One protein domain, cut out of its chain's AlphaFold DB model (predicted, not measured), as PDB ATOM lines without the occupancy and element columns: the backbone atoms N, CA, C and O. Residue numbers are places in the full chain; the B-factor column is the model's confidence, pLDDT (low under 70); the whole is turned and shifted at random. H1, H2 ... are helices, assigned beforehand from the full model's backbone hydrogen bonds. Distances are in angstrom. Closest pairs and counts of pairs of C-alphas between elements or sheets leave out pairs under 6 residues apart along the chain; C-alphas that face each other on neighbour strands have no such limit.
ATOM      1  N   SER A   6     -18.831  36.566 -53.777       97.38
ATOM      2  CA  SER A   6     -19.267  35.567 -52.807       97.38
ATOM      3  C   SER A   6     -18.109  35.102 -51.917       97.38
ATOM      4  O   SER A   6     -18.193  35.153 -50.687       97.38
ATOM      5  N   ASN A   7     -16.972  34.760 -52.532       97.38
ATOM      6  CA  ASN A   7     -15.777  34.365 -51.791       97.38
ATOM      7  C   ASN A   7     -15.213  35.516 -50.951       97.38
ATOM      8  O   ASN A   7     -14.696  35.265 -49.863       97.38
ATOM      9  N   LEU A   8     -15.333  36.763 -51.419       98.44
ATOM     10  CA  LEU A   8     -14.897  37.940 -50.674       98.44
ATOM     11  C   LEU A   8     -15.731  38.125 -49.403       98.44
ATOM     12  O   LEU A   8     -15.160  38.327 -48.336       98.44
ATOM     13  N   ILE A   9     -17.058  37.986 -49.498       98.50
ATOM     14  CA  ILE A   9     -17.972  38.034 -48.349       98.50
ATOM     15  C   ILE A   9     -17.605  36.959 -47.327       98.50
ATOM     16  O   ILE A   9     -17.401  37.261 -46.152       98.50
ATOM     17  N   VAL A  10     -17.464  35.709 -47.774       98.00
ATOM     18  CA  VAL A  10     -17.139  34.591 -46.881       98.00
ATOM     19  C   VAL A  10     -15.776  34.801 -46.218       98.00
ATOM     20  O   VAL A  10     -15.663  34.695 -44.997       98.00
ATOM     21  N   LYS A  11     -14.734  35.108 -47.002       97.50
ATOM     22  CA  LYS A  11     -13.366  35.278 -46.495       97.50
ATOM     23  C   LYS A  11     -13.265  36.485 -45.563       97.50
ATOM     24  O   LYS A  11     -12.711  36.348 -44.478       97.50
ATOM     25  N   GLY A  12     -13.837  37.620 -45.957       97.94
ATOM     26  CA  GLY A  12     -13.855  38.851 -45.175       97.94
ATOM     27  C   GLY A  12     -14.521  38.662 -43.818       97.94
ATOM     28  O   GLY A  12     -13.896  38.908 -42.790       97.94
ATOM     29  N   CYS A  13     -15.736  38.108 -43.786       98.31
ATOM     30  CA  CYS A  13     -16.428  37.838 -42.525       98.31
ATOM     31  C   CYS A  13     -15.710  36.801 -41.649       98.31
ATOM     32  O   CYS A  13     -15.771  36.901 -40.427       98.31
ATOM     33  N   VAL A  14     -15.031  35.808 -42.237       97.56
ATOM     34  CA  VAL A  14     -14.221  34.843 -41.472       97.56
ATOM     35  C   VAL A  14     -13.000  35.513 -40.842       97.56
ATOM     36  O   VAL A  14     -12.695  35.214 -39.692       97.56
ATOM     37  N   ILE A  15     -12.324  36.416 -41.559       96.25
ATOM     38  CA  ILE A  15     -11.181  37.182 -41.035       96.25
ATOM     39  C   ILE A  15     -11.628  38.133 -39.918       96.25
ATOM     40  O   ILE A  15     -10.937  38.266 -38.912       96.25
ATOM     41  N   SER A  16     -12.794  38.763 -40.068       96.88
ATOM     42  CA  SER A  16     -13.370  39.664 -39.062       96.88
ATOM     43  C   SER A  16     -14.019  38.938 -37.875       96.88
ATOM     44  O   SER A  16     -14.495  39.590 -36.946       96.88
ATOM     45  N   PHE A  17     -14.075  37.603 -37.883       96.62
ATOM     46  CA  PHE A  17     -14.636  36.832 -36.779       96.62
ATOM     47  C   PHE A  17     -13.627  36.715 -35.637       96.62
ATOM     48  O   PHE A  17     -12.499  36.270 -35.821       96.62
ATOM     49  N   GLU A  18     -14.044  37.068 -34.424       90.81
ATOM     50  CA  GLU A  18     -13.186  36.937 -33.250       90.81
ATOM     51  C   GLU A  18     -12.927  35.447 -32.932       90.81
ATOM     52  O   GLU A  18     -13.830  34.691 -32.572       90.81
ATOM     53  N   GLY A  19     -11.683  34.989 -33.050       88.88
ATOM     54  CA  GLY A  19     -11.326  33.575 -32.890       88.88
ATOM     55  C   GLY A  19     -11.661  32.726 -34.123       88.88
ATOM     56  O   GLY A  19     -11.701  33.214 -35.246       88.88
ATOM     57  N   THR A  20     -11.879  31.422 -33.941       91.12
ATOM     58  CA  THR A  20     -12.023  30.501 -35.082       91.12
ATOM     59  C   THR A  20     -13.473  30.381 -35.547       91.12
ATOM     60  O   THR A  20     -14.323  29.835 -34.840       91.12
ATOM     61  N   ALA A  21     -13.753  30.826 -36.775       94.00
ATOM     62  CA  ALA A  21     -15.044  30.612 -37.424       94.00
ATOM     63  C   ALA A  21     -15.309  29.113 -37.671       94.00
ATOM     64  O   ALA A  21     -14.539  28.429 -38.354       94.00
ATOM     65  N   ASN A  22     -16.427  28.609 -37.144       94.19
ATOM     66  CA  ASN A  22     -16.834  27.211 -37.302       94.19
ATOM     67  C   ASN A  22     -17.515  26.945 -38.665       94.19
ATOM     68  O   ASN A  22     -17.821  27.862 -39.430       94.19
ATOM     69  N   SER A  23     -17.752  25.668 -38.979       95.88
ATOM     70  CA  SER A  23     -18.408  25.246 -40.227       95.88
ATOM     71  C   SER A  23     -19.834  25.785 -40.366       95.88
ATOM     72  O   SER A  23     -20.238  26.151 -41.466       95.88
ATOM     73  N   THR A  24     -20.573  25.900 -39.259       96.88
ATOM     74  CA  THR A  24     -21.933  26.453 -39.239       96.88
ATOM     75  C   THR A  24     -21.959  27.907 -39.701       96.88
ATOM     76  O   THR A  24     -22.785  28.261 -40.540       96.88
ATOM     77  N   PHE A  25     -21.048  28.751 -39.210       98.06
ATOM     78  CA  PHE A  25     -20.983  30.147 -39.637       98.06
ATOM     79  C   PHE A  25     -20.569  30.257 -41.106       98.06
ATOM     80  O   PHE A  25     -21.208  30.974 -41.870       98.06
ATOM     81  N   LYS A  26     -19.573  29.472 -41.542       97.69
ATOM     82  CA  LYS A  26     -19.172  29.413 -42.958       97.69
ATOM     83  C   LYS A  26     -20.334  29.005 -43.869       97.69
ATOM     84  O   LYS A  26     -20.507  29.601 -44.926       97.69
ATOM     85  N   TYR A  27     -21.162  28.044 -43.454       97.69
ATOM     86  CA  TYR A  27     -22.380  27.675 -44.182       97.69
ATOM     87  C   TYR A  27     -23.349  28.859 -44.311       97.69
ATOM     88  O   TYR A  27     -23.769  29.176 -45.421       97.69
ATOM     89  N   LYS A  28     -23.646  29.562 -43.207       98.38
ATOM     90  CA  LYS A  28     -24.504  30.761 -43.234       98.38
ATOM     91  C   LYS A  28     -23.957  31.826 -44.184       98.38
ATOM     92  O   LYS A  28     -24.714  32.370 -44.979       98.38
ATOM     93  N   LEU A  29     -22.650  32.091 -44.132       98.44
ATOM     94  CA  LEU A  29     -21.993  33.057 -45.012       98.44
ATOM     95  C   LEU A  29     -22.116  32.671 -46.483       98.44
ATOM     96  O   LEU A  29     -22.407  33.543 -47.290       98.44
ATOM     97  N   ASN A  30     -21.964  31.390 -46.833       97.81
ATOM     98  CA  ASN A  30     -22.179  30.934 -48.207       97.81
ATOM     99  C   ASN A  30     -23.615  31.215 -48.677       97.81
ATOM    100  O   ASN A  30     -23.797  31.719 -49.779       97.81
ATOM    101  N   VAL A  31     -24.627  30.955 -47.838       97.88
ATOM    102  CA  VAL A  31     -26.033  31.263 -48.165       97.88
ATOM    103  C   VAL A  31     -26.267  32.769 -48.304       97.88
ATOM    104  O   VAL A  31     -26.942  33.204 -49.230       97.88
ATOM    105  N   ILE A  32     -25.705  33.574 -47.401       98.31
ATOM    106  CA  ILE A  32     -25.797  35.040 -47.443       98.31
ATOM    107  C   ILE A  32     -25.154  35.578 -48.724       98.31
ATOM    108  O   ILE A  32     -25.736  36.410 -49.413       98.31
ATOM    109  N   ALA A  33     -23.964  35.089 -49.053       97.81
ATOM    110  CA  ALA A  33     -23.153  35.572 -50.156       97.81
ATOM    111  C   ALA A  33     -23.824  35.387 -51.528       97.81
ATOM    112  O   ALA A  33     -23.634  36.226 -52.407       97.81
ATOM    113  N   THR A  34     -24.662  34.357 -51.707       96.31
ATOM    114  CA  THR A  34     -25.411  34.148 -52.962       96.31
ATOM    115  C   THR A  34     -26.517  35.175 -53.206       96.31
ATOM    116  O   THR A  34     -27.020  35.261 -54.323       96.31
ATOM    117  N   GLN A  35     -26.889  35.971 -52.198       97.00
ATOM    118  CA  GLN A  35     -27.941  36.985 -52.324       97.00
ATOM    119  C   GLN A  35     -27.441  38.308 -52.917       97.00
ATOM    120  O   GLN A  35     -28.243  39.208 -53.167       97.00
ATOM    121  N   PHE A  36     -26.132  38.457 -53.135       97.75
ATOM    122  CA  PHE A  36     -25.532  39.725 -53.539       97.75
ATOM    123  C   PHE A  36     -24.775  39.610 -54.856       97.75
ATOM    124  O   PHE A  36     -23.953  38.721 -55.052       97.75
ATOM    125  N   SER A  37     -25.010  40.585 -55.733       96.19
ATOM    126  CA  SER A  37     -24.274  40.771 -56.988       96.19
ATOM    127  C   SER A  37     -23.315  41.964 -56.957       96.19
ATOM    128  O   SER A  37     -22.511  42.125 -57.870       96.19
ATOM    129  N   THR A  38     -23.374  42.812 -55.920       97.81
ATOM    130  CA  THR A  38     -22.527  44.010 -55.795       97.81
ATOM    131  C   THR A  38     -21.983  44.193 -54.376       97.81
ATOM    132  O   THR A  38     -22.650  43.853 -53.396       97.81
ATOM    133  N   LEU A  39     -20.792  44.800 -54.263       98.00
ATOM    134  CA  LEU A  39     -20.189  45.188 -52.979       98.00
ATOM    135  C   LEU A  39     -21.109  46.114 -52.179       98.00
ATOM    136  O   LEU A  39     -21.299  45.912 -50.983       98.00
ATOM    137  N   LYS A  40     -21.712  47.101 -52.856       98.31
ATOM    138  CA  LYS A  40     -22.642  48.057 -52.247       98.31
ATOM    139  C   LYS A  40     -23.853  47.351 -51.642       98.31
ATOM    140  O   LYS A  40     -24.174  47.602 -50.486       98.31
ATOM    141  N   GLY A  41     -24.462  46.426 -52.389       98.12
ATOM    142  CA  GLY A  41     -25.614  45.661 -51.915       98.12
ATOM    143  C   GLY A  41     -25.319  44.906 -50.619       98.12
ATOM    144  O   GLY A  41     -26.104  44.987 -49.680       98.12
ATOM    145  N   PHE A  42     -24.165  44.234 -50.534       98.50
ATOM    146  CA  PHE A  42     -23.772  43.556 -49.296       98.50
ATOM    147  C   PHE A  42     -23.405  44.545 -48.181       98.50
ATOM    148  O   PHE A  42     -23.842  44.359 -47.050       98.50
ATOM    149  N   LYS A  43     -22.648  45.611 -48.478       98.50
ATOM    150  CA  LYS A  43     -22.233  46.629 -47.493       98.50
ATOM    151  C   LYS A  43     -23.426  47.309 -46.810       98.50
ATOM    152  O   LYS A  43     -23.362  47.581 -45.617       98.50
ATOM    153  N   GLU A  44     -24.501  47.568 -47.550       98.25
ATOM    154  CA  GLU A  44     -25.709  48.244 -47.052       98.25
ATOM    155  C   GLU A  44     -26.739  47.281 -46.431       98.25
ATOM    156  O   GLU A  44     -27.713  47.726 -45.817       98.25
ATOM    157  N   ALA A  45     -26.544  45.963 -46.561       98.31
ATOM    158  CA  ALA A  45     -27.480  44.975 -46.040       98.31
ATOM    159  C   ALA A  45     -27.570  45.038 -44.510       98.31
ATOM    160  O   ALA A  45     -26.570  45.052 -43.792       98.31
ATOM    161  N   THR A  46     -28.791  45.016 -43.978       98.44
ATOM    162  CA  THR A  46     -28.997  44.994 -42.524       98.44
ATOM    163  C   THR A  46     -28.987  43.562 -42.006       98.44
ATOM    164  O   THR A  46     -29.493  42.656 -42.665       98.44
ATOM    165  N   ILE A  47     -28.523  43.349 -40.775       98.44
ATOM    166  CA  ILE A  47     -28.613  42.038 -40.112       98.44
ATOM    167  C   ILE A  47     -30.048  41.484 -40.109       98.44
ATOM    168  O   ILE A  47     -30.248  40.289 -40.314       98.44
ATOM    169  N   ALA A  48     -31.056  42.349 -39.945       98.00
ATOM    170  CA  ALA A  48     -32.459  41.952 -40.033       98.00
ATOM    171  C   ALA A  48     -32.809  41.374 -41.416       98.00
ATOM    172  O   ALA A  48     -33.442  40.325 -41.490       98.00
ATOM    173  N   SER A  49     -32.346  42.009 -42.501       97.75
ATOM    174  CA  SER A  49     -32.536  41.487 -43.861       97.75
ATOM    175  C   SER A  49     -31.795  40.169 -44.101       97.75
ATOM    176  O   SER A  49     -32.348  39.276 -44.733       97.75
ATOM    177  N   LEU A  50     -30.595  40.000 -43.529       98.06
ATOM    178  CA  LEU A  50     -29.831  38.754 -43.643       98.06
ATOM    179  C   LEU A  50     -30.522  37.596 -42.911       98.06
ATOM    180  O   LEU A  50     -30.668  36.509 -43.460       98.06
ATOM    181  N   ASN A  51     -31.012  37.831 -41.693       98.00
ATOM    182  CA  ASN A  51     -31.767  36.833 -40.929       98.00
ATOM    183  C   ASN A  51     -33.132  36.490 -41.559       98.00
ATOM    184  O   ASN A  51     -33.734  35.485 -41.189       98.00
ATOM    185  N   ALA A  52     -33.621  37.305 -42.501       97.44
ATOM    186  CA  ALA A  52     -34.875  37.087 -43.214       97.44
ATOM    187  C   ALA A  52     -34.721  36.275 -44.517       97.44
ATOM    188  O   ALA A  52     -35.718  36.074 -45.210       97.44
ATOM    189  N   ILE A  53     -33.512  35.806 -44.860       97.19
ATOM    190  CA  ILE A  53     -33.272  35.006 -46.071       97.19
ATOM    191  C   ILE A  53     -33.993  33.655 -45.965       97.19
ATOM    192  O   ILE A  53     -33.743  32.844 -45.065       97.19
ATOM    193  N   LYS A  54     -34.869  33.387 -46.934       96.81
ATOM    194  CA  LYS A  54     -35.735  32.205 -46.985       96.81
ATOM    195  C   LYS A  54     -35.544  31.415 -48.276       96.81
ATOM    196  O   LYS A  54     -35.134  31.980 -49.288       96.81
ATOM    197  N   THR A  55     -35.871  30.128 -48.235       95.00
ATOM    198  CA  THR A  55     -36.001  29.300 -49.436       95.00
ATOM    199  C   THR A  55     -37.228  29.727 -50.245       95.00
ATOM    200  O   THR A  55     -38.055  30.521 -49.785       95.00
ATOM    201  N   VAL A  56     -37.374  29.181 -51.455       94.12
ATOM    202  CA  VAL A  56     -38.535  29.454 -52.317       94.12
ATOM    203  C   VAL A  56     -39.853  28.958 -51.706       94.12
ATOM    204  O   VAL A  56     -40.908  29.521 -51.981       94.12
ATOM    205  N   GLU A  57     -39.794  27.962 -50.821       96.38
ATOM    206  CA  GLU A  57     -40.917  27.440 -50.035       96.38
ATOM    207  C   GLU A  57     -41.240  28.296 -48.794       96.38
ATOM    208  O   GLU A  57     -42.229  28.045 -48.111       96.38
ATOM    209  N   GLY A  58     -40.435  29.324 -48.500       94.75
ATOM    210  CA  GLY A  58     -40.649  30.247 -47.380       94.75
ATOM    211  C   GLY A  58     -40.012  29.825 -46.051       94.75
ATOM    212  O   GLY A  58     -40.195  30.530 -45.048       94.75
ATOM    213  N   GLU A  59     -39.245  28.734 -46.049       95.56
ATOM    214  CA  GLU A  59     -38.499  28.238 -44.890       95.56
ATOM    215  C   GLU A  59     -37.238  29.068 -44.639       95.56
ATOM    216  O   GLU A  59     -36.598  29.553 -45.571       95.56
ATOM    217  N   SER A  60     -36.848  29.238 -43.375       96.00
ATOM    218  CA  SER A  60     -35.612  29.953 -43.036       96.00
ATOM    219  C   SER A  60     -34.388  29.203 -43.563       96.00
ATOM    220  O   SER A  60     -34.179  28.036 -43.230       96.00
ATOM    221  N   SER A  61     -33.525  29.885 -44.322       96.00
ATOM    222  CA  SER A  61     -32.373  29.232 -44.975       96.00
ATOM    223  C   SER A  61     -31.268  28.826 -43.992       96.00
ATOM    224  O   SER A  61     -30.420  27.983 -44.294       96.00
ATOM    225  N   PHE A  62     -31.262  29.431 -42.803       97.00
ATOM    226  CA  PHE A  62     -30.385  29.087 -41.691       97.00
ATOM    227  C   PHE A  62     -30.951  29.591 -40.357       97.00
ATOM    228  O   PHE A  62     -31.844  30.435 -40.307       97.00
ATOM    229  N   LYS A  63     -30.402  29.085 -39.245       95.94
ATOM    230  CA  LYS A  63     -30.683  29.622 -37.904       95.94
ATOM    231  C   LYS A  63     -30.119  31.030 -37.763       95.94
ATOM    232  O   LYS A  63     -28.955  31.226 -38.113       95.94
ATOM    233  N   THR A  64     -30.891  31.928 -37.153       97.06
ATOM    234  CA  THR A  64     -30.531  33.323 -36.863       97.06
ATOM    235  C   THR A  64     -29.067  33.485 -36.455       97.06
ATOM    236  O   THR A  64     -28.502  32.663 -35.720       97.06
ATOM    237  N   LEU A  65     -28.447  34.540 -36.974       98.12
ATOM    238  CA  LEU A  65     -27.088  34.927 -36.636       98.12
ATOM    239  C   LEU A  65     -26.967  35.165 -35.125       98.12
ATOM    240  O   LEU A  65     -27.846  35.730 -34.482       98.12
ATOM    241  N   THR A  66     -25.880  34.676 -34.547       97.81
ATOM    242  CA  THR A  66     -25.511  34.978 -33.162       97.81
ATOM    243  C   THR A  66     -24.877  36.369 -33.091       97.81
ATOM    244  O   THR A  66     -24.292  36.801 -34.085       97.81
ATOM    245  N   PRO A  67     -24.858  37.038 -31.923       97.88
ATOM    246  CA  PRO A  67     -24.232  38.358 -31.791       97.88
ATOM    247  C   PRO A  67     -22.791  38.414 -32.315       97.88
ATOM    248  O   PRO A  67     -22.378  39.391 -32.926       97.88
ATOM    249  N   LYS A  68     -22.030  37.327 -32.140       97.50
ATOM    250  CA  LYS A  68     -20.651  37.218 -32.622       97.50
ATOM    251  C   LYS A  68     -20.550  37.151 -34.151       97.50
ATOM    252  O   LYS A  68     -19.670  37.769 -34.741       97.50
ATOM    253  N   GLU A  69     -21.457  36.414 -34.789       98.50
ATOM    254  CA  GLU A  69     -21.553  36.336 -36.254       98.50
ATOM    255  C   GLU A  69     -22.014  37.678 -36.845       98.50
ATOM    256  O   GLU A  69     -21.475  38.122 -37.857       98.50
ATOM    257  N   GLU A  70     -22.964  38.355 -36.191       98.44
ATOM    258  CA  GLU A  70     -23.427  39.690 -36.586       98.44
ATOM    259  C   GLU A  70     -22.302  40.726 -36.520       98.44
ATOM    260  O   GLU A  70     -22.114  41.483 -37.473       98.44
ATOM    261  N   SER A  71     -21.525  40.736 -35.432       98.38
ATOM    262  CA  SER A  71     -20.368  41.626 -35.283       98.38
ATOM    263  C   SER A  71     -19.328  41.402 -36.378       98.38
ATOM    264  O   SER A  71     -18.832  42.371 -36.945       98.38
ATOM    265  N   ALA A  72     -19.038  40.146 -36.731       98.44
ATOM    266  CA  ALA A  72     -18.090  39.823 -37.798       98.44
ATOM    267  C   ALA A  72     -18.566  40.309 -39.178       98.44
ATOM    268  O   ALA A  72     -17.776  40.838 -39.960       98.44
ATOM    269  N   ILE A  73     -19.864  40.168 -39.469       98.69
ATOM    270  CA  ILE A  73     -20.464  40.682 -40.708       98.69
ATOM    271  C   ILE A  73     -20.360  42.205 -40.756       98.69
ATOM    272  O   ILE A  73     -19.882  42.737 -41.753       98.69
ATOM    273  N   ARG A  74     -20.746  42.902 -39.680       98.62
ATOM    274  CA  ARG A  74     -20.684  44.372 -39.614       98.62
ATOM    275  C   ARG A  74     -19.261  44.896 -39.746       98.62
ATOM    276  O   ARG A  74     -19.027  45.797 -40.543       98.62
ATOM    277  N   ALA A  75     -18.315  44.289 -39.032       98.19
ATOM    278  CA  ALA A  75     -16.906  44.647 -39.121       98.19
ATOM    279  C   ALA A  75     -16.394  44.518 -40.563       98.19
ATOM    280  O   ALA A  75     -15.782  45.445 -41.087       98.19
ATOM    281  N   PHE A  76     -16.716  43.418 -41.255       98.50
ATOM    282  CA  PHE A  76     -16.324  43.288 -42.655       98.50
ATOM    283  C   PHE A  76     -17.057  44.285 -43.571       98.50
ATOM    284  O   PHE A  76     -16.427  44.886 -44.440       98.50
ATOM    285  N   GLN A  77     -18.359  44.524 -43.368       98.62
ATOM    286  CA  GLN A  77     -19.110  45.538 -44.120       98.62
ATOM    287  C   GLN A  77     -18.457  46.921 -44.000       98.62
ATOM    288  O   GLN A  77     -18.309  47.613 -45.006       98.62
ATOM    289  N   GLU A  78     -18.020  47.328 -42.807       97.62
ATOM    290  CA  GLU A  78     -17.310  48.594 -42.584       97.62
ATOM    291  C   GLU A  78     -15.994  48.657 -43.367       97.62
ATOM    292  O   GLU A  78     -15.699  49.681 -43.988       97.62
ATOM    293  N   GLU A  79     -15.259  47.545 -43.429       96.06
ATOM    294  CA  GLU A  79     -13.987  47.447 -44.143       96.06
ATOM    295  C   GLU A  79     -14.103  47.476 -45.670       96.06
ATOM    296  O   GLU A  79     -13.112  47.805 -46.330       96.06
ATOM    297  N   ILE A  80     -15.267  47.172 -46.251       97.94
ATOM    298  CA  ILE A  80     -15.446  47.199 -47.710       97.94
ATOM    299  C   ILE A  80     -15.200  48.605 -48.254       97.94
ATOM    300  O   ILE A  80     -15.835  49.574 -47.832       97.94
ATOM    301  N   ASP A  81     -14.317  48.686 -49.241       97.06
ATOM    302  CA  ASP A  81     -14.015  49.896 -49.990       97.06
ATOM    303  C   ASP A  81     -14.745  49.840 -51.338       97.06
ATOM    304  O   ASP A  81     -14.437  48.990 -52.178       97.06
ATOM    305  N   LEU A  82     -15.759  50.694 -51.506       97.94
ATOM    306  CA  LEU A  82     -16.606  50.705 -52.703       97.94
ATOM    307  C   LEU A  82     -15.916  51.333 -53.919       97.94
ATOM    308  O   LEU A  82     -16.361  51.088 -55.038       97.94
ATOM    309  N   ASP A  83     -14.832  52.086 -53.709       97.19
ATOM    310  CA  ASP A  83     -14.039  52.683 -54.788       97.19
ATOM    311  C   ASP A  83     -12.995  51.695 -55.340       97.19
ATOM    312  O   ASP A  83     -12.300  51.976 -56.318       97.19
ATOM    313  N   LYS A  84     -12.889  50.509 -54.725       96.25
ATOM    314  CA  LYS A  84     -11.975  49.434 -55.107       96.25
ATOM    315  C   LYS A  84     -12.715  48.251 -55.717       96.25
ATOM    316  O   LYS A  84     -13.833  47.905 -55.340       96.25
TER     317      LYS A  84
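This is residues 6 to 84 of the 320 residues of the protein "RE_EcoO109I domain-containing protein" of Phocaeicola dorei (UniProt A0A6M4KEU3). What shape is this? The longest helix, H5, and the helices H1 and H2 form a triangle of crossed helices in which H1 packs on both others; short H3 packs on H5, short H4 lies close to H2 and H5, and residues 52 to 66 make a long loop. What is its make-up? The printed part has 79 residues with five named helices, H1 to H5 in chain order, and no named strand: all helix. How large is it? It is compact, with a radius of gyration of the C-alphas of 11.9 A and spans of 37 by 28 by 19 A.

Where is the longest helix? H5, residues 67 to 79, runs 18.4 A from C-alpha 67 at (-24.232, 38.358, -31.791) to C-alpha 79 at (-13.987, 47.447, -44.143). Where are the others? H1, residues 6 to 15, starts with C-alpha 6 at (-19.267, 35.567, -52.807) and measures 14.4 A. H2, residues 23 to 33, measures 15.1 A; H3 is residues 39 to 44, 8.7 A, and H4 residues 47 to 51, 6.1 A.

What touches H5? Its residues 72 to 76 touch H1, closest at the C-alphas of Ile 73 and Cys 13, 5.3 A, at a steep tilt of 67 degrees, opposite ways. Its residues 77 to 78 touch H3, closest at the C-alphas of Gln 77 and Lys 43, 4.7 A. How does H2 stand? H1 and H2 form a helical hairpin and touch, closest at the C-alphas of Ser 6 and Ala 33, 4.7 A. H2 and H5 are close but not clearly touching: the closest C-alphas, of Phe 25 and Glu 69, are 7.1 A apart. Where is H4? It is close to but not clearly touching H2, closest at the C-alphas of Leu 50 and Ile 32, 6.7 A, and H5, closest at those of Ile 47 and Glu 70, 6.7 A; H1 and H4 are apart. What of the backbones? In H1, H2, H3, H4 and H5 every O i to N i+4 pair is within hydrogen-bond range.

What is farthest apart? The C-alphas of Glu 57 and Asp 83, 37.2 A. Which link is long? That from H4 to H5, with 15 residues. Is anything missing or uncertain? The printed part has no cut, and no printed residue is under 70 in pLDDT.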